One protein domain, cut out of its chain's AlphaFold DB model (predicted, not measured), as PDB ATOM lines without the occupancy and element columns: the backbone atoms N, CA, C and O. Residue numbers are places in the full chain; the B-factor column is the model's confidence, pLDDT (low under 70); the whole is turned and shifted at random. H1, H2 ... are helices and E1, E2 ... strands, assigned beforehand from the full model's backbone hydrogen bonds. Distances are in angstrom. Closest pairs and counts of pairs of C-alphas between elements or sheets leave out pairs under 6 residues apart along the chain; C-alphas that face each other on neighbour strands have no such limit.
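AT A GLANCE: This is residues 80 to 228 of the 527 residues of the protein "Alpha-galactosidase" of Haptolina brevifila (UniProt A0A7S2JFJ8). This domain has little regular structure: its longest helix, H4, has H5 and H6 packed on it and H2 near it, long loops link the parts, and H3 and residues 143 to 163 make one end of the long axis. Its 149 printed residues run H1, H2, E1, H3, H4, H5, H6, mostly helix, with 50 in named elements. It is compact, radius of gyration of the C-alphas 16.3 A, spanning 51 by 33 by 27 A.

HOW THE PARTS SIT: Start at H4, residues 177 to 189. Its residues 185 to 189 alone touch H6, residues 214 to 220, at a steep tilt of 51 degrees; the closest C-alphas, of Cys 188 and Asn 220, are 4.3 A apart. Every O i to N i+4 pair in both is within hydrogen-bond range. E1, residues 124 to 126, pairs with no named strand.

IN THESE COORDINATES: Find C-alpha 177 at (82.709, 82.449, 74.913); H4 runs 18.4 A to C-alpha 189 at (99.751, 86.529, 69.429).

THE WHOLE: The printed part has no cut. Look for long links from H2 to E1, E1 to H3, residues 166 to 170, and H4 to H5. Residues 136 to 163 have pLDDT under 70.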
ATOM      1  N   GLY A  80      94.875 102.741  70.828       91.25
ATOM      2  CA  GLY A  80      93.540 103.236  70.504       91.25
ATOM      3  C   GLY A  80      92.715 103.581  71.741       91.25
ATOM      4  O   GLY A  80      93.251 103.728  72.843       91.25
ATOM      5  N   ARG A  81      91.403 103.728  71.538       91.38
ATOM      6  CA  ARG A  81      90.409 104.087  72.568       91.38
ATOM      7  C   ARG A  81      90.223 102.977  73.607       91.38
ATOM      8  O   ARG A  81      90.851 101.930  73.499       91.38
ATOM      9  N   ASP A  82      89.424 103.224  74.640       92.19
ATOM     10  CA  ASP A  82      89.235 102.242  75.712       92.19
ATOM     11  C   ASP A  82      88.385 101.064  75.213       92.19
ATOM     12  O   ASP A  82      87.324 101.267  74.614       92.19
ATOM     13  N   VAL A  83      88.855  99.831  75.407       93.38
ATOM     14  CA  VAL A  83      88.133  98.631  74.966       93.38
ATOM     15  C   VAL A  83      86.947  98.387  75.884       93.38
ATOM     16  O   VAL A  83      87.058  98.365  77.108       93.38
ATOM     17  N   PHE A  84      85.794  98.163  75.267       90.69
ATOM     18  CA  PHE A  84      84.584  97.737  75.944       90.69
ATOM     19  C   PHE A  84      84.273  96.277  75.602       90.69
ATOM     20  O   PHE A  84      84.690  95.775  74.560       90.69
ATOM     21  N   ALA A  85      83.522  95.595  76.470       91.81
ATOM     22  CA  ALA A  85      83.112  94.197  76.312       91.81
ATOM     23  C   ALA A  85      82.037  94.022  75.215       91.81
ATOM     24  O   ALA A  85      80.931  93.551  75.468       91.81
ATOM     25  N   VAL A  86      82.360  94.449  73.994       91.88
ATOM     26  CA  VAL A  86      81.544  94.332  72.785       91.88
ATOM     27  C   VAL A  86      82.435  93.923  71.618       91.88
ATOM     28  O   VAL A  86      83.566  94.399  71.478       91.88
ATOM     29  N   TRP A  87      81.922  93.022  70.790       94.94
ATOM     30  CA  TRP A  87      82.712  92.377  69.756       94.94
ATOM     31  C   TRP A  87      83.082  93.315  68.607       94.94
ATOM     32  O   TRP A  87      84.265  93.540  68.342       94.94
ATOM     33  N   ASP A  88      82.075  93.907  67.965       94.12
ATOM     34  CA  ASP A  88      82.230  94.660  66.722       94.12
ATOM     35  C   ASP A  88      81.676  96.092  66.796       94.12
ATOM     36  O   ASP A  88      80.992  96.503  67.737       94.12
ATOM     37  N   GLU A  89      82.017  96.882  65.776       90.62
ATOM     38  CA  GLU A  89      81.641  98.292  65.680       90.62
ATOM     39  C   GLU A  89      80.143  98.497  65.403       90.62
ATOM     40  O   GLU A  89      79.591  99.510  65.835       90.62
ATOM     41  N   HIS A  90      79.468  97.558  64.731       91.31
ATOM     42  CA  HIS A  90      78.028  97.652  64.472       91.31
ATOM     43  C   HIS A  90      77.251  97.574  65.788       91.31
ATOM     44  O   HIS A  90      76.485  98.477  66.127       91.31
ATOM     45  N   THR A  91      77.537  96.560  66.599       89.75
ATOM     46  CA  THR A  91      76.954  96.392  67.929       89.75
ATOM     47  C   THR A  91      77.337  97.561  68.841       89.75
ATOM     48  O   THR A  91      76.485  98.120  69.536       89.75
ATOM     49  N   ALA A  92      78.596  98.006  68.798       88.50
ATOM     50  CA  ALA A  92      79.052  99.149  69.585       88.50
ATOM     51  C   ALA A  92      78.299 100.452  69.249       88.50
ATOM     52  O   ALA A  92      77.874 101.170  70.155       88.50
ATOM     53  N   ARG A  93      78.128 100.782  67.964       89.06
ATOM     54  CA  ARG A  93      77.564 102.067  67.511       89.06
ATOM     55  C   ARG A  93      76.047 102.059  67.423       89.06
ATOM     56  O   ARG A  93      75.411 103.003  67.888       89.06
ATOM     57  N   ASP A  94      75.483 101.019  66.826       88.56
ATOM     58  CA  ASP A  94      74.082 101.011  66.407       88.56
ATOM     59  C   ASP A  94      73.177 100.431  67.498       88.56
ATOM     60  O   ASP A  94      72.056 100.914  67.692       88.56
ATOM     61  N   VAL A  95      73.684  99.459  68.271       86.94
ATOM     62  CA  VAL A  95      72.950  98.833  69.383       86.94
ATOM     63  C   VAL A  95      73.243  99.544  70.702       86.94
ATOM     64  O   VAL A  95      72.331 100.097  71.318       86.94
ATOM     65  N   LEU A  96      74.508  99.557  71.133       83.19
ATOM     66  CA  LEU A  96      74.897 100.097  72.441       83.19
ATOM     67  C   LEU A  96      75.101 101.613  72.444       83.19
ATOM     68  O   LEU A  96      75.065 102.217  73.515       83.19
ATOM     69  N   LYS A  97      75.291 102.228  71.268       84.50
ATOM     70  CA  LYS A  97      75.571 103.666  71.112       84.50
ATOM     71  C   LYS A  97      76.714 104.119  72.016       84.50
ATOM     72  O   LYS A  97      76.596 105.127  72.715       84.50
ATOM     73  N   LEU A  98      77.799 103.345  72.010       81.12
ATOM     74  CA  LEU A  98      78.929 103.565  72.894       81.12
ATOM     75  C   LEU A  98      79.460 105.004  72.777       81.12
ATOM     76  O   LEU A  98      79.602 105.521  71.660       81.12
ATOM     77  N   PRO A  99      79.796 105.643  73.914       80.06
ATOM     78  CA  PRO A  99      80.513 106.904  73.921       80.06
ATOM     79  C   PRO A  99      81.766 106.857  73.041       80.06
ATOM     80  O   PRO A  99      82.461 105.846  72.956       80.06
ATOM     81  N   GLY A 100      82.107 107.987  72.419       80.19
ATOM     82  CA  GLY A 100      83.196 108.063  71.441       80.19
ATOM     83  C   GLY A 100      84.607 107.828  71.990       80.19
ATOM     84  O   GLY A 100      85.536 107.825  71.193       80.19
ATOM     85  N   TYR A 101      84.772 107.667  73.307       80.50
ATOM     86  CA  TYR A 101      86.024 107.283  73.971       80.50
ATOM     87  C   TYR A 101      86.155 105.763  74.177       80.50
ATOM     88  O   TYR A 101      87.225 105.307  74.568       80.50
ATOM     89  N   LEU A 102      85.105 104.988  73.880       86.56
ATOM     90  CA  LEU A 102      85.111 103.527  73.906       86.56
ATOM     91  C   LEU A 102      85.259 102.945  72.493       86.56
ATOM     92  O   LEU A 102      84.999 103.607  71.478       86.56
ATOM     93  N   GLN A 103      85.679 101.690  72.405       91.38
ATOM     94  CA  GLN A 103      85.750 100.927  71.163       91.38
ATOM     95  C   GLN A 103      85.467  99.442  71.383       91.38
ATOM     96  O   GLN A 103      85.543  98.935  72.500       91.38
ATOM     97  N   SER A 104      85.136  98.757  70.292       94.88
ATOM     98  CA  SER A 104      84.981  97.304  70.256       94.88
ATOM     99  C   SER A 104      86.326  96.576  70.242       94.88
ATOM    100  O   SER A 104      87.352  97.142  69.848       94.88
ATOM    101  N   VAL A 105      86.301  95.294  70.613       97.06
ATOM    102  CA  VAL A 105      87.463  94.393  70.544       97.06
ATOM    103  C   VAL A 105      88.038  94.339  69.128       97.06
ATOM    104  O   VAL A 105      89.241  94.524  68.938       97.06
ATOM    105  N   MET A 106      87.183  94.173  68.114       97.12
ATOM    106  CA  MET A 106      87.640  94.098  66.725       97.12
ATOM    107  C   MET A 106      88.265  95.405  66.231       97.12
ATOM    108  O   MET A 106      89.236  95.361  65.478       97.12
ATOM    109  N   THR A 107      87.787  96.567  66.688       95.56
ATOM    110  CA  THR A 107      88.434  97.850  66.356       95.56
ATOM    111  C   THR A 107      89.851  97.920  66.929       95.56
ATOM    112  O   THR A 107      90.775  98.300  66.212       95.56
ATOM    113  N   ALA A 108      90.046  97.490  68.180       96.00
ATOM    114  CA  ALA A 108      91.369  97.472  68.804       96.00
ATOM    115  C   ALA A 108      92.352  96.531  68.076       96.00
ATOM    116  O   ALA A 108      93.520  96.877  67.896       96.00
ATOM    117  N   ILE A 109      91.875  95.371  67.610       96.44
ATOM    118  CA  ILE A 109      92.673  94.418  66.818       96.44
ATOM    119  C   ILE A 109      93.056  95.017  65.458       96.44
ATOM    120  O   ILE A 109      94.216  94.935  65.044       96.44
ATOM    121  N   GLU A 110      92.104  95.636  64.757       93.50
ATOM    122  CA  GLU A 110      92.350  96.228  63.437       93.50
ATOM    123  C   GLU A 110      93.346  97.394  63.492       93.50
ATOM    124  O   GLU A 110      94.194  97.513  62.600       93.50
ATOM    125  N   ASP A 111      93.316  98.203  64.555       89.94
ATOM    126  CA  ASP A 111      94.290  99.281  64.768       89.94
ATOM    127  C   ASP A 111      95.730  98.744  64.885       89.94
ATOM    128  O   ASP A 111      96.678  99.393  64.433       89.94
ATOM    129  N   LEU A 112      95.913  97.533  65.426       91.31
ATOM    130  CA  LEU A 112      97.227  96.903  65.588       91.31
ATOM    131  C   LEU A 112      97.782  96.251  64.319       91.31
ATOM    132  O   LEU A 112      98.989  95.991  64.264       91.31
ATOM    133  N   ALA A 113      96.969  96.031  63.282       89.31
ATOM    134  CA  ALA A 113      97.379  95.287  62.086       89.31
ATOM    135  C   ALA A 113      98.606  95.868  61.364       89.31
ATOM    136  O   ALA A 113      99.319  95.146  60.671       89.31
ATOM    137  N   SER A 114      98.877  97.165  61.538       87.25
ATOM    138  CA  SER A 114     100.007  97.860  60.901       87.25
ATOM    139  C   SER A 114     101.173  98.173  61.848       87.25
ATOM    140  O   SER A 114     102.141  98.812  61.422       87.25
ATOM    141  N   TYR A 115     101.097  97.759  63.119       89.62
ATOM    142  CA  TYR A 115     102.040  98.183  64.161       89.62
ATOM    143  C   TYR A 115     103.040  97.111  64.614       89.62
ATOM    144  O   TYR A 115     103.860  97.403  65.484       89.62
ATOM    145  N   HIS A 116     103.033  95.921  64.001       91.06
ATOM    146  CA  HIS A 116     103.866  94.779  64.411       91.06
ATOM    147  C   HIS A 116     105.359  95.125  64.577       91.06
ATOM    148  O   HIS A 116     105.979  94.729  65.557       91.06
ATOM    149  N   ARG A 117     105.909  95.963  63.687       92.31
ATOM    150  CA  ARG A 117     107.317  96.407  63.695       92.31
ATOM    151  C   ARG A 117     107.728  97.319  64.858       92.31
ATOM    152  O   ARG A 117     108.906  97.634  64.981       92.31
ATOM    153  N   PHE A 118     106.772  97.832  65.631       92.94
ATOM    154  CA  PHE A 118     107.032  98.786  66.714       92.94
ATOM    155  C   PHE A 118     107.017  98.137  68.102       92.94
ATOM    156  O   PHE A 118     107.399  98.791  69.069       92.94
ATOM    157  N   ALA A 119     106.575  96.881  68.206       92.62
ATOM    158  CA  ALA A 119     106.596  96.119  69.446       92.62
ATOM    159  C   ALA A 119     107.808  95.181  69.488       92.62
ATOM    160  O   ALA A 119     108.200  94.602  68.475       92.62
ATOM    161  N   GLY A 120     108.386  95.025  70.672       93.19
ATOM    162  CA  GLY A 120     109.512  94.135  70.912       93.19
ATOM    163  C   GLY A 120     109.957  94.174  72.372       93.19
ATOM    164  O   GLY A 120     109.371  94.893  73.187       93.19
ATOM    165  N   PRO A 121     111.022  93.436  72.730       94.81
ATOM    166  CA  PRO A 121     111.532  93.409  74.094       94.81
ATOM    167  C   PRO A 121     111.731  94.818  74.678       94.81
ATOM    168  O   PRO A 121     112.472  95.644  74.143       94.81
ATOM    169  N   GLY A 122     111.041  95.086  75.789       93.00
ATOM    170  CA  GLY A 122     111.098  96.356  76.515       93.00
ATOM    171  C   GLY A 122     110.074  97.418  76.098       93.00
ATOM    172  O   GLY A 122     109.984  98.420  76.809       93.00
ATOM    173  N   GLY A 123     109.295  97.211  75.027       96.69
ATOM    174  CA  GLY A 123     108.296  98.164  74.533       96.69
ATOM    175  C   GLY A 123     107.187  97.505  73.706       96.69
ATOM    176  O   GLY A 123     107.454  97.026  72.609       96.69
ATOM    177  N   PHE A 124     105.945  97.523  74.195       98.06
ATOM    178  CA  PHE A 124     104.827  96.798  73.576       98.06
ATOM    179  C   PHE A 124     103.650  97.703  73.187       98.06
ATOM    180  O   PHE A 124     103.294  98.645  73.899       98.06
ATOM    181  N   ASN A 125     103.004  97.382  72.066       97.88
ATOM    182  CA  ASN A 125     101.721  97.982  71.717       97.88
ATOM    183  C   ASN A 125     100.647  97.499  72.705       97.88
ATOM    184  O   ASN A 125     100.535  96.304  72.968       97.88
ATOM    185  N   ASP A 126      99.853  98.424  73.237       98.31
ATOM    186  CA  ASP A 126      98.799  98.139  74.209       98.31
ATOM    187  C   ASP A 126      97.414  98.414  73.588       98.31
ATOM    188  O   ASP A 126      97.010  99.573  73.453       98.31
ATOM    189  N   PRO A 127      96.673  97.376  73.164       97.12
ATOM    190  CA  PRO A 127      95.294  97.510  72.697       97.12
ATOM    191  C   PRO A 127      94.268  97.662  73.829       97.12
ATOM    192  O   PRO A 127      93.077  97.586  73.540       97.12
ATOM    193  N   ASP A 128      94.707  97.938  75.062       97.88
ATOM    194  CA  ASP A 128      93.927  98.039  76.300       97.88
ATOM    195  C   ASP A 128      93.705  96.699  77.026       97.88
ATOM    196  O   ASP A 128      94.181  95.638  76.615       97.88
ATOM    197  N   MET A 129      93.021  96.761  78.168       97.50
ATOM    198  CA  MET A 129      92.809  95.640  79.086       97.50
ATOM    199  C   MET A 129      92.015  94.466  78.484       97.50
ATOM    200  O   MET A 129      91.188  94.607  77.582       97.50
ATOM    201  N   LEU A 130      92.205  93.280  79.069       97.50
ATOM    202  CA  LEU A 130      91.399  92.099  78.789       97.50
ATOM    203  C   LEU A 130      89.994  92.236  79.394       97.50
ATOM    204  O   LEU A 130      89.848  92.356  80.608       97.50
ATOM    205  N   VAL A 131      88.964  92.100  78.557       94.69
ATOM    206  CA  VAL A 131      87.541  92.104  78.953       94.69
ATOM    207  C   VAL A 131      86.938  90.693  79.099       94.69
ATOM    208  O   VAL A 131      85.722  90.522  79.136       94.69
ATOM    209  N   VAL A 132      87.786  89.663  79.174       95.06
ATOM    210  CA  VAL A 132      87.381  88.258  79.369       95.06
ATOM    211  C   VAL A 132      86.712  88.083  80.735       95.06
ATOM    212  O   VAL A 132      87.250  88.517  81.753       95.06
ATOM    213  N   GLY A 133      85.583  87.378  80.786       90.62
ATOM    214  CA  GLY A 133      84.858  87.094  82.026       90.62
ATOM    215  C   GLY A 133      84.084  88.286  82.585       90.62
ATOM    216  O   GLY A 133      83.757  88.287  83.769       90.62
ATOM    217  N   LEU A 134      83.844  89.311  81.762       87.50
ATOM    218  CA  LEU A 134      82.941  90.423  82.075       87.50
ATOM    219  C   LEU A 134      81.509  90.183  81.570       87.50
ATOM    220  O   LEU A 134      80.658  91.063  81.712       87.50
ATOM    221  N   ASP A 135      81.229  89.016  80.984       71.88
ATOM    222  CA  ASP A 135      79.883  88.611  80.592       71.88
ATOM    223  C   ASP A 135      78.935  88.633  81.797       71.88
ATOM    224  O   ASP A 135      79.262  88.173  82.892       71.88
ATOM    225  N   GLY A 136      77.775  89.265  81.624       57.69
ATOM    226  CA  GLY A 136      76.784  89.429  82.691       57.69
ATOM    227  C   GLY A 136      77.196  90.340  83.859       57.69
ATOM    228  O   GLY A 136      76.353  90.638  84.709       57.69
ATOM    229  N   MET A 137      78.437  90.834  83.910       57.00
ATOM    230  CA  MET A 137      78.815  91.898  84.839       57.00
ATOM    231  C   MET A 137      78.293  93.241  84.326       57.00
ATOM    232  O   MET A 137      77.982  93.400  83.146       57.00
ATOM    233  N   THR A 138      78.176  94.225  85.216       57.84
ATOM    234  CA  THR A 138      78.008  95.624  84.819       57.84
ATOM    235  C   THR A 138      79.396  96.262  84.732       57.84
ATOM    236  O   THR A 138      79.907  96.684  85.775       57.84
ATOM    237  N   PRO A 139      80.039  96.319  83.547       57.03
ATOM    238  CA  PRO A 139      81.184  97.187  83.314       57.03
ATOM    239  C   PRO A 139      81.011  98.571  83.950       57.03
ATOM    240  O   PRO A 139      79.897  99.105  84.023       57.03
ATOM    241  N   TYR A 140      82.123  99.175  84.378       54.66
ATOM    242  CA  TYR A 140      82.141 100.588  84.753       54.66
ATOM    243  C   TYR A 140      81.467 101.422  83.649       54.66
ATOM    244  O   TYR A 140      81.772 101.260  82.471       54.66
ATOM    245  N   GLY A 141      80.521 102.285  84.033       58.47
ATOM    246  CA  GLY A 141      79.753 103.110  83.091       58.47
ATOM    247  C   GLY A 141      78.371 102.570  82.705       58.47
ATOM    248  O   GLY A 141      77.697 103.210  81.899       58.47
ATOM    249  N   ILE A 142      77.908 101.450  83.279       64.75
ATOM    250  CA  ILE A 142      76.498 101.036  83.174       64.75
ATOM    251  C   ILE A 142      75.693 101.584  84.350       64.75
ATOM    252  O   ILE A 142      76.062 101.377  85.507       64.75
ATOM    253  N   ILE A 143      74.573 102.248  84.062       64.00
ATOM    254  CA  ILE A 143      73.652 102.747  85.092       64.00
ATOM    255  C   ILE A 143      72.226 102.250  84.842       64.00
ATOM    256  O   ILE A 143      71.808 102.014  83.706       64.00
ATOM    257  N   ASP A 144      71.471 102.083  85.927       60.69
ATOM    258  CA  ASP A 144      70.067 101.659  85.871       60.69
ATOM    259  C   ASP A 144      69.155 102.782  85.345       60.69
ATOM    260  O   ASP A 144      68.200 102.518  84.621       60.69
ATOM    261  N   SER A 145      69.452 104.027  85.723       59.91
ATOM    262  CA  SER A 145      68.761 105.245  85.293       59.91
ATOM    263  C   SER A 145      69.643 106.472  85.539       59.91
ATOM    264  O   SER A 145      70.556 106.416  86.366       59.91
ATOM    265  N   ASP A 146      69.341 107.581  84.860       58.12
ATOM    266  CA  ASP A 146      70.028 108.881  84.982       58.12
ATOM    267  C   ASP A 146      70.129 109.362  86.450       58.12
ATOM    268  O   ASP A 146      71.109 109.988  86.841       58.12
ATOM    269  N   ASP A 147      69.156 108.991  87.293       57.44
ATOM    270  CA  ASP A 147      69.094 109.348  88.719       57.44
ATOM    271  C   ASP A 147      69.944 108.442  89.634       57.44
ATOM    272  O   ASP A 147      70.091 108.709  90.828       57.44
ATOM    273  N   LYS A 148      70.503 107.350  89.098       60.91
ATOM    274  CA  LYS A 148      71.286 106.337  89.829       60.91
ATOM    275  C   LYS A 148      72.764 106.342  89.437       60.91
ATOM    276  O   LYS A 148      73.447 105.324  89.575       60.91
ATOM    277  N   CYS A 149      73.277 107.470  88.948       61.75
ATOM    278  CA  CYS A 149      74.697 107.580  88.646       61.75
ATOM    279  C   CYS A 149      75.528 107.309  89.912       61.75
ATOM    280  O   CYS A 149      75.235 107.872  90.973       61.75
ATOM    281  N   PRO A 150      76.564 106.455  89.828       58.06
ATOM    282  CA  PRO A 150      77.444 106.176  90.948       58.06
ATOM    283  C   PRO A 150      77.943 107.469  91.607       58.06
ATOM    284  O   PRO A 150      78.187 108.447  90.898       58.06
ATOM    285  N   PRO A 151      78.186 107.496  92.928       58.00
ATOM    286  CA  PRO A 151      78.630 108.705  93.629       58.00
ATOM    287  C   PRO A 151      79.879 109.367  93.023       58.00
ATOM    288  O   PRO A 151      80.033 110.583  93.109       58.00
ATOM    289  N   HIS A 152      80.740 108.585  92.357       57.72
ATOM    290  CA  HIS A 152      81.920 109.083  91.645       57.72
ATOM    291  C   HIS A 152      81.604 109.808  90.316       57.72
ATOM    292  O   HIS A 152      82.473 110.505  89.807       57.72
ATOM    293  N   LEU A 153      80.378 109.694  89.788       55.47
ATOM    294  CA  LEU A 153      79.847 110.383  88.594       55.47
ATOM    295  C   LEU A 153      78.702 111.371  88.923       55.47
ATOM    296  O   LEU A 153      78.283 112.159  88.073       55.47
ATOM    297  N   ALA A 154      78.195 111.355  90.160       55.84
ATOM    298  CA  ALA A 154      76.977 112.052  90.584       55.84
ATOM    299  C   ALA A 154      77.080 113.595  90.640       55.84
ATOM    300  O   ALA A 154      76.062 114.278  90.742       55.84
ATOM    301  N   LYS A 155      78.275 114.193  90.524       56.38
ATOM    302  CA  LYS A 155      78.461 115.663  90.535       56.38
ATOM    303  C   LYS A 155      78.289 116.301  89.147       56.38
ATOM    304  O   LYS A 155      79.183 116.991  88.666       56.38
ATOM    305  N   GLY A 156      77.158 116.052  88.481       54.56
ATOM    306  CA  GLY A 156      76.846 116.640  87.165       54.56
ATOM    307  C   GLY A 156      77.724 116.143  86.005       54.56
ATOM    308  O   GLY A 156      77.737 116.748  84.934       54.56
ATOM    309  N   GLN A 157      78.466 115.052  86.223       57.00
ATOM    310  CA  GLN A 157      79.356 114.427  85.237       57.00
ATOM    311  C   GLN A 157      78.688 113.281  84.472       57.00
ATOM    312  O   GLN A 157      79.231 112.793  83.493       57.00
ATOM    313  N   CYS A 158      77.496 112.877  84.894       61.06
ATOM    314  CA  CYS A 158      76.689 111.878  84.220       61.06
ATOM    315  C   CYS A 158      75.778 112.581  83.205       61.06
ATOM    316  O   CYS A 158      74.624 112.895  83.503       61.06
ATOM    317  N   LYS A 159      76.308 112.941  82.029       61.06
ATOM    318  CA  LYS A 159      75.469 113.497  80.960       61.06
ATOM    319  C   LYS A 159      74.871 112.352  80.158       61.06
ATOM    320  O   LYS A 159      75.508 111.324  79.947       61.06
ATOM    321  N   LYS A 160      73.642 112.539  79.678       59.62
ATOM    322  CA  LYS A 160      72.994 111.595  78.764       59.62
ATOM    323  C   LYS A 160      73.917 111.313  77.572       59.62
ATOM    324  O   LYS A 160      74.233 112.232  76.819       59.62
ATOM    325  N   GLY A 161      74.327 110.054  77.415       60.62
ATOM    326  CA  GLY A 161      75.285 109.618  76.391       60.62
ATOM    327  C   GLY A 161      76.711 109.350  76.888       60.62
ATOM    328  O   GLY A 161      77.513 108.871  76.096       60.62
ATOM    329  N   ASP A 162      77.016 109.598  78.167       63.38
ATOM    330  CA  ASP A 162      78.305 109.245  78.792       63.38
ATOM    331  C   ASP A 162      78.283 107.867  79.486       63.38
ATOM    332  O   ASP A 162      79.299 107.434  80.023       63.38
ATOM    333  N   TYR A 163      77.140 107.173  79.470       68.62
ATOM    334  CA  TYR A 163      76.905 105.870  80.102       68.62
ATOM    335  C   TYR A 163      76.041 104.972  79.211       68.62
ATOM    336  O   TYR A 163      75.365 105.436  78.289       68.62
ATOM    337  N   ILE A 164      76.019 103.680  79.530       74.00
ATOM    338  CA  ILE A 164      75.199 102.665  78.860       74.00
ATOM    339  C   ILE A 164      74.072 102.274  79.819       74.00
ATOM    340  O   ILE A 164      74.316 102.011  80.995       74.00
ATOM    341  N   SER A 165      72.820 102.250  79.363       73.56
ATOM    342  CA  SER A 165      71.729 101.809  80.241       73.56
ATOM    343  C   SER A 165      71.786 100.294  80.455       73.56
ATOM    344  O   SER A 165      72.160  99.546  79.547       73.56
ATOM    345  N   ARG A 166      71.358  99.813  81.630       76.12
ATOM    346  CA  ARG A 166      71.241  98.363  81.883       76.12
ATOM    347  C   ARG A 166      70.355  97.662  80.845       76.12
ATOM    348  O   ARG A 166      70.641  96.533  80.467       76.12
ATOM    349  N   GLU A 167      69.315  98.336  80.355       78.56
ATOM    350  CA  GLU A 167      68.449  97.816  79.290       78.56
ATOM    351  C   GLU A 167      69.215  97.601  77.976       78.56
ATOM    352  O   GLU A 167      69.081  96.550  77.354       78.56
ATOM    353  N   LEU A 168      70.030  98.574  77.551       78.81
ATOM    354  CA  LEU A 168      70.851  98.436  76.346       78.81
ATOM    355  C   LEU A 168      71.910  97.353  76.528       78.81
ATOM    356  O   LEU A 168      72.083  96.522  75.640       78.81
ATOM    357  N   TRP A 169      72.562  97.316  77.692       80.75
ATOM    358  CA  TRP A 169      73.527  96.268  78.009       80.75
ATOM    359  C   TRP A 169      72.897  94.875  77.982       80.75
ATOM    360  O   TRP A 169      73.469  93.963  77.395       80.75
ATOM    361  N   GLY A 170      71.686  94.721  78.522       79.62
ATOM    362  CA  GLY A 170      70.948  93.458  78.518       79.62
ATOM    363  C   GLY A 170      70.639  92.899  77.123       79.62
ATOM    364  O   GLY A 170      70.347  91.713  77.015       79.62
ATOM    365  N   LYS A 171      70.730  93.709  76.056       79.81
ATOM    366  CA  LYS A 171      70.560  93.252  74.661       79.81
ATOM    367  C   LYS A 171      71.799  92.546  74.105       79.81
ATOM    368  O   LYS A 171      71.668  91.799  73.144       79.81
ATOM    369  N   VAL A 172      72.974  92.801  74.682       82.62
ATOM    370  CA  VAL A 172      74.260  92.247  74.226       82.62
ATOM    371  C   VAL A 172      74.830  91.281  75.262       82.62
ATOM    372  O   VAL A 172      75.258  90.192  74.912       82.62
ATOM    373  N   GLY A 173      74.807  91.647  76.548       78.81
ATOM    374  CA  GLY A 173      75.222  90.784  77.661       78.81
ATOM    375  C   GLY A 173      76.732  90.549  77.788       78.81
ATOM    376  O   GLY A 173      77.164  89.932  78.762       78.81
ATOM    377  N   GLY A 174      77.527  91.071  76.852       87.06
ATOM    378  CA  GLY A 174      78.977  90.921  76.790       87.06
ATOM    379  C   GLY A 174      79.425  90.106  75.584       87.06
ATOM    380  O   GLY A 174      78.684  89.934  74.623       87.06
ATOM    381  N   LEU A 175      80.666  89.627  75.644       92.81
ATOM    382  CA  LEU A 175      81.245  88.769  74.615       92.81
ATOM    383  C   LEU A 175      80.790  87.318  74.805       92.81
ATOM    384  O   LEU A 175      80.817  86.797  75.928       92.81
ATOM    385  N   THR A 176      80.474  86.635  73.708       93.88
ATOM    386  CA  THR A 176      80.287  85.177  73.714       93.88
ATOM    387  C   THR A 176      81.580  84.467  74.125       93.88
ATOM    388  O   THR A 176      82.672  85.025  74.031       93.88
ATOM    389  N   TYR A 177      81.501  83.204  74.554       94.00
ATOM    390  CA  TYR A 177      82.709  82.449  74.913       94.00
ATOM    391  C   TYR A 177      83.718  82.360  73.753       94.00
ATOM    392  O   TYR A 177      84.921  82.503  73.974       94.00
ATOM    393  N   THR A 178      83.235  82.181  72.519       97.19
ATOM    394  CA  THR A 178      84.069  82.171  71.308       97.19
ATOM    395  C   THR A 178      84.788  83.504  71.120       97.19
ATOM    396  O   THR A 178      86.004  83.527  70.956       97.19
ATOM    397  N   GLU A 179      84.072  84.620  71.245       97.81
ATOM    398  CA  GLU A 179      84.652  85.965  71.150       97.81
ATOM    399  C   GLU A 179      85.654  86.241  72.275       97.81
ATOM    400  O   GLU A 179      86.706  86.824  72.026       97.81
ATOM    401  N   GLN A 180      85.390  85.779  73.502       97.62
ATOM    402  CA  GLN A 180      86.341  85.876  74.615       97.62
ATOM    403  C   GLN A 180      87.621  85.071  74.345       97.62
ATOM    404  O   GLN A 180      88.725  85.556  74.617       97.62
ATOM    405  N   ARG A 181      87.490  83.852  73.800       98.06
ATOM    406  CA  ARG A 181      88.625  82.995  73.414       98.06
ATOM    407  C   ARG A 181      89.444  83.663  72.313       98.06
ATOM    408  O   ARG A 181      90.667  83.734  72.430       98.06
ATOM    409  N   THR A 182      88.787  84.219  71.301       98.69
ATOM    410  CA  THR A 182      89.443  84.936  70.202       98.69
ATOM    411  C   THR A 182      90.106  86.234  70.660       98.69
ATOM    412  O   THR A 182      91.251  86.493  70.296       98.69
ATOM    413  N   HIS A 183      89.440  87.021  71.506       98.56
ATOM    414  CA  HIS A 183      89.995  88.228  72.126       98.56
ATOM    415  C   HIS A 183      91.312  87.926  72.851       98.56
ATOM    416  O   HIS A 183      92.344  88.540  72.578       98.56
ATOM    417  N   PHE A 184      91.316  86.900  73.707       98.81
ATOM    418  CA  PHE A 184      92.532  86.473  74.398       98.81
ATOM    419  C   PHE A 184      93.608  85.950  73.435       98.81
ATOM    420  O   PHE A 184      94.787  86.269  73.611       98.81
ATOM    421  N   ALA A 185      93.224  85.203  72.393       98.75
ATOM    422  CA  ALA A 185      94.157  84.734  71.368       98.75
ATOM    423  C   ALA A 185      94.878  85.878  70.659       98.75
ATOM    424  O   ALA A 185      96.101  85.823  70.496       98.75
ATOM    425  N   PHE A 186      94.140  86.922  70.278       98.81
ATOM    426  CA  PHE A 186      94.721  88.102  69.653       98.81
ATOM    427  C   PHE A 186      95.693  88.811  70.589       98.81
ATOM    428  O   PHE A 186      96.823  89.070  70.187       98.81
ATOM    429  N   TRP A 187      95.322  89.051  71.848       98.69
ATOM    430  CA  TRP A 187      96.240  89.663  72.818       98.69
ATOM    431  C   TRP A 187      97.517  88.838  73.001       98.69
ATOM    432  O   TRP A 187      98.613  89.396  73.103       98.69
ATOM    433  N   CYS A 188      97.400  87.509  72.982       98.69
ATOM    434  CA  CYS A 188      98.556  86.631  73.083       98.69
ATOM    435  C   CYS A 188      99.471  86.734  71.859       98.69
ATOM    436  O   CYS A 188     100.659  87.019  72.008       98.69
ATOM    437  N   ILE A 189      98.935  86.544  70.650       98.31
ATOM    438  CA  ILE A 189      99.751  86.529  69.429       98.31
ATOM    439  C   ILE A 189     100.286  87.921  69.059       98.31
ATOM    440  O   ILE A 189     101.314  88.042  68.394       98.31
ATOM    441  N   LEU A 190      99.628  88.986  69.521       98.06
ATOM    442  CA  LEU A 190     100.076  90.359  69.309       98.06
ATOM    443  C   LEU A 190     101.152  90.808  70.312       98.06
ATOM    444  O   LEU A 190     101.633  91.932  70.209       98.06
ATOM    445  N   SER A 191     101.558  89.945  71.251       97.75
ATOM    446  CA  SER A 191     102.490  90.295  72.337       97.75
ATOM    447  C   SER A 191     102.009  91.495  73.163       97.75
ATOM    448  O   SER A 191     102.805  92.287  73.665       97.75
ATOM    449  N   SER A 192     100.690  91.641  73.291       98.12
ATOM    450  CA  SER A 192     100.073  92.712  74.065       98.12
ATOM    451  C   SER A 192     100.258  92.470  75.566       98.12
ATOM    452  O   SER A 192     100.296  91.311  76.002       98.12
ATOM    453  N   PRO A 193     100.299  93.531  76.396       98.38
ATOM    454  CA  PRO A 193     100.172  93.386  77.840       98.38
ATOM    455  C   PRO A 193      98.879  92.644  78.222       98.38
ATOM    456  O   PRO A 193      97.788  93.000  77.781       98.38
ATOM    457  N   LEU A 194      98.985  91.624  79.078       98.44
ATOM    458  CA  LEU A 194      97.837  90.845  79.560       98.44
ATOM    459  C   LEU A 194      97.323  91.404  80.896       98.44
ATOM    460  O   LEU A 194      97.521  90.812  81.956       98.44
ATOM    461  N   MET A 195      96.689  92.579  80.853       97.81
ATOM    462  CA  MET A 195      96.101  93.224  82.036       97.81
ATOM    463  C   MET A 195      94.640  92.794  82.215       97.81
ATOM    464  O   MET A 195      93.811  93.069  81.354       97.81
ATOM    465  N   LEU A 196      94.318  92.114  83.319       95.88
ATOM    466  CA  LEU A 196      92.957  91.645  83.605       95.88
ATOM    467  C   LEU A 196      92.026  92.811  83.964       95.88
ATOM    468  O   LEU A 196      92.299  93.545  84.911       95.88
ATOM    469  N   GLY A 197      90.913  92.946  83.240       92.19
ATOM    470  CA  GLY A 197      89.842  93.901  83.543       92.19
ATOM    471  C   GLY A 197      88.673  93.313  84.345       92.19
ATOM    472  O   GLY A 197      87.726  94.036  84.644       92.19
ATOM    473  N   ASN A 198      88.707  92.018  84.673       90.81
ATOM    474  CA  ASN A 198      87.665  91.315  85.428       90.81
ATOM    475  C   ASN A 198      87.964  91.226  86.936       90.81
ATOM    476  O   ASN A 198      89.011  91.671  87.401       90.81
ATOM    477  N   ASP A 199      87.037  90.650  87.715       89.19
ATOM    478  CA  ASP A 199      87.273  90.347  89.132       89.19
ATOM    479  C   ASP A 199      87.919  88.955  89.290       89.19
ATOM    480  O   ASP A 199      87.219  87.938  89.208       89.19
ATOM    481  N   PRO A 200      89.232  88.860  89.582       90.25
ATOM    482  CA  PRO A 200      89.912  87.574  89.709       90.25
ATOM    483  C   PRO A 200      89.434  86.744  90.911       90.25
ATOM    484  O   PRO A 200      89.705  85.543  90.967       90.25
ATOM    485  N   ARG A 201      88.720  87.346  91.874       90.19
ATOM    486  CA  ARG A 201      88.150  86.638  93.036       90.19
ATOM    487  C   ARG A 201      86.905  85.832  92.659       90.19
ATOM    488  O   ARG A 201      86.556  84.896  93.370       90.19
ATOM    489  N   HIS A 202      86.261  86.184  91.544       87.75
ATOM    490  CA  HIS A 202      84.970  85.648  91.115       87.75
ATOM    491  C   HIS A 202      84.985  85.259  89.629       87.75
ATOM    492  O   HIS A 202      84.120  85.661  88.856       87.75
ATOM    493  N   MET A 203      85.973  84.462  89.215       90.25
ATOM    494  CA  MET A 203      86.032  83.924  87.852       90.25
ATOM    495  C   MET A 203      85.298  82.590  87.735       90.25
ATOM    496  O   MET A 203      85.468  81.697  88.571       90.25
ATOM    497  N   SER A 204      84.564  82.405  86.636       92.19
ATOM    498  CA  SER A 204      84.075  81.079  86.259       92.19
ATOM    499  C   SER A 204      85.251  80.129  85.976       92.19
ATOM    500  O   SER A 204      86.354  80.550  85.608       92.19
ATOM    501  N   ALA A 205      85.018  78.819  86.087       94.56
ATOM    502  CA  ALA A 205      86.032  77.829  85.723       94.56
ATOM    503  C   ALA A 205      86.444  77.934  84.242       94.56
ATOM    504  O   ALA A 205      87.602  77.680  83.910       94.56
ATOM    505  N   ALA A 206      85.520  78.333  83.360       92.69
ATOM    506  CA  ALA A 206      85.795  78.549  81.942       92.69
ATOM    507  C   ALA A 206      86.716  79.760  81.724       92.69
ATOM    508  O   ALA A 206      87.746  79.627  81.067       92.69
ATOM    509  N   THR A 207      86.408  80.897  82.356       94.88
ATOM    510  CA  THR A 207      87.240  82.113  82.341       94.88
ATOM    511  C   THR A 207      88.649  81.824  82.852       94.88
ATOM    512  O   THR A 207      89.629  82.206  82.214       94.88
ATOM    513  N   LYS A 208      88.768  81.094  83.971       95.56
ATOM    514  CA  LYS A 208      90.071  80.726  84.535       95.56
ATOM    515  C   LYS A 208      90.880  79.864  83.565       95.56
ATOM    516  O   LYS A 208      92.029  80.196  83.311       95.56
ATOM    517  N   ARG A 209      90.284  78.807  82.993       95.19
ATOM    518  CA  ARG A 209      90.965  77.938  82.012       95.19
ATOM    519  C   ARG A 209      91.469  78.715  80.799       95.19
ATOM    520  O   ARG A 209      92.581  78.465  80.351       95.19
ATOM    521  N   LEU A 210      90.667  79.651  80.300       96.06
ATOM    522  CA  LEU A 210      91.022  80.490  79.161       96.06
ATOM    523  C   LEU A 210      92.211  81.404  79.494       96.06
ATOM    524  O   LEU A 210      93.203  81.387  78.772       96.06
ATOM    525  N   LEU A 211      92.157  82.133  80.614       97.25
ATOM    526  CA  LEU A 211      93.206  83.082  81.018       97.25
ATOM    527  C   LEU A 211      94.515  82.415  81.469       97.25
ATOM    528  O   LEU A 211      95.550  83.074  81.517       97.25
ATOM    529  N   THR A 212      94.483  81.123  81.805       96.56
ATOM    530  CA  THR A 212      95.669  80.350  82.205       96.56
ATOM    531  C   THR A 212      96.100  79.324  81.158       96.56
ATOM    532  O   THR A 212      96.798  78.375  81.507       96.56
ATOM    533  N   ALA A 213      95.667  79.460  79.900       96.81
ATOM    534  CA  ALA A 213      96.002  78.513  78.839       96.81
ATOM    535  C   ALA A 213      97.520  78.535  78.545       96.81
ATOM    536  O   ALA A 213      98.027  79.545  78.046       96.81
ATOM    537  N   PRO A 214      98.269  77.451  78.838       95.94
ATOM    538  CA  PRO A 214      99.732  77.479  78.840       95.94
ATOM    539  C   PRO A 214     100.332  77.747  77.457       95.94
ATOM    540  O   PRO A 214     101.252  78.554  77.353       95.94
ATOM    541  N   GLY A 215      99.799  77.142  76.392       95.38
ATOM    542  CA  GLY A 215     100.316  77.369  75.040       95.38
ATOM    543  C   GLY A 215     100.071  78.795  74.536       95.38
ATOM    544  O   GLY A 215     100.951  79.396  73.925       95.38
ATOM    545  N   MET A 216      98.933  79.399  74.889       98.00
ATOM    546  CA  MET A 216      98.648  80.797  74.552       98.00
ATOM    547  C   MET A 216      99.549  81.775  75.313       98.00
ATOM    548  O   MET A 216     100.095  82.708  74.718       98.00
ATOM    549  N   LEU A 217      99.761  81.536  76.610       98.19
ATOM    550  CA  LEU A 217     100.690  82.327  77.415       98.19
ATOM    551  C   LEU A 217     102.133  82.179  76.925       98.19
ATOM    552  O   LEU A 217     102.852  83.170  76.878       98.19
ATOM    553  N   ALA A 218     102.547  80.980  76.507       96.81
ATOM    554  CA  ALA A 218     103.868  80.755  75.929       96.81
ATOM    555  C   ALA A 218     104.059  81.534  74.618       96.81
ATOM    556  O   ALA A 218     105.110  82.137  74.428       96.81
ATOM    557  N   ILE A 219     103.032  81.609  73.760       97.62
ATOM    558  CA  ILE A 219     103.063  82.477  72.574       97.62
ATOM    559  C   ILE A 219     103.223  83.941  72.990       97.62
ATOM    560  O   ILE A 219     104.065  84.631  72.426       97.62
ATOM    561  N   ASN A 220     102.458  84.438  73.968       98.38
ATOM    562  CA  ASN A 220     102.579  85.829  74.423       98.38
ATOM    563  C   ASN A 220     103.967  86.140  75.011       98.38
ATOM    564  O   ASN A 220     104.534  87.189  74.722       98.38
ATOM    565  N   GLN A 221     104.506  85.212  75.803       97.56
ATOM    566  CA  GLN A 221     105.763  85.352  76.542       97.56
ATOM    567  C   GLN A 221     107.000  84.897  75.754       97.56
ATOM    568  O   GLN A 221     108.089  84.822  76.327       97.56
ATOM    569  N   ASP A 222     106.853  84.591  74.463       97.06
ATOM    570  CA  ASP A 222     107.982  84.215  73.616       97.06
ATOM    571  C   ASP A 222     109.085  85.297  73.670       97.06
ATOM    572  O   ASP A 222     108.791  86.489  73.498       97.06
ATOM    573  N   PRO A 223     110.356  84.918  73.913       95.44
ATOM    574  CA  PRO A 223     111.422  85.874  74.200       95.44
ATOM    575  C   PRO A 223     111.848  86.718  72.995       95.44
ATOM    576  O   PRO A 223     112.530  87.726  73.196       95.44
ATOM    577  N   LEU A 224     111.444  86.365  71.767       94.75
ATOM    578  CA  LEU A 224     111.625  87.248  70.612       94.75
ATOM    579  C   LEU A 224     110.794  88.530  70.781       94.75
ATOM    580  O   LEU A 224     111.149  89.574  70.236       94.75
ATOM    581  N   GLY A 225     109.702  88.462  71.553       93.81
ATOM    582  CA  GLY A 225     108.857  89.601  71.915       93.81
ATOM    583  C   GLY A 225     108.155  90.265  70.729       93.81
ATOM    584  O   GLY A 225     107.543  91.316  70.899       93.81
ATOM    585  N   GLN A 226     108.241  89.678  69.534       92.44
ATOM    586  CA  GLN A 226     107.653  90.226  68.319       92.44
ATOM    587  C   GLN A 226     106.131  90.110  68.347       92.44
ATOM    588  O   GLN A 226     105.569  89.113  68.798       92.44
ATOM    589  N   GLN A 227     105.450  91.139  67.861       96.81
ATOM    590  CA  GLN A 227     104.014  91.102  67.606       96.81
ATOM    591  C   GLN A 227     103.735  90.363  66.284       96.81
ATOM    592  O   GLN A 227     104.488  90.515  65.324       96.81
ATOM    593  N   ALA A 228     102.618  89.631  66.195       97.75
ATOM    594  CA  ALA A 228     102.156  89.071  64.925       97.75
ATOM    595  C   ALA A 228     101.885  90.119  63.834       97.75
ATOM    596  O   ALA A 228     101.292  91.176  64.069       97.75
TER     597      ALA A 228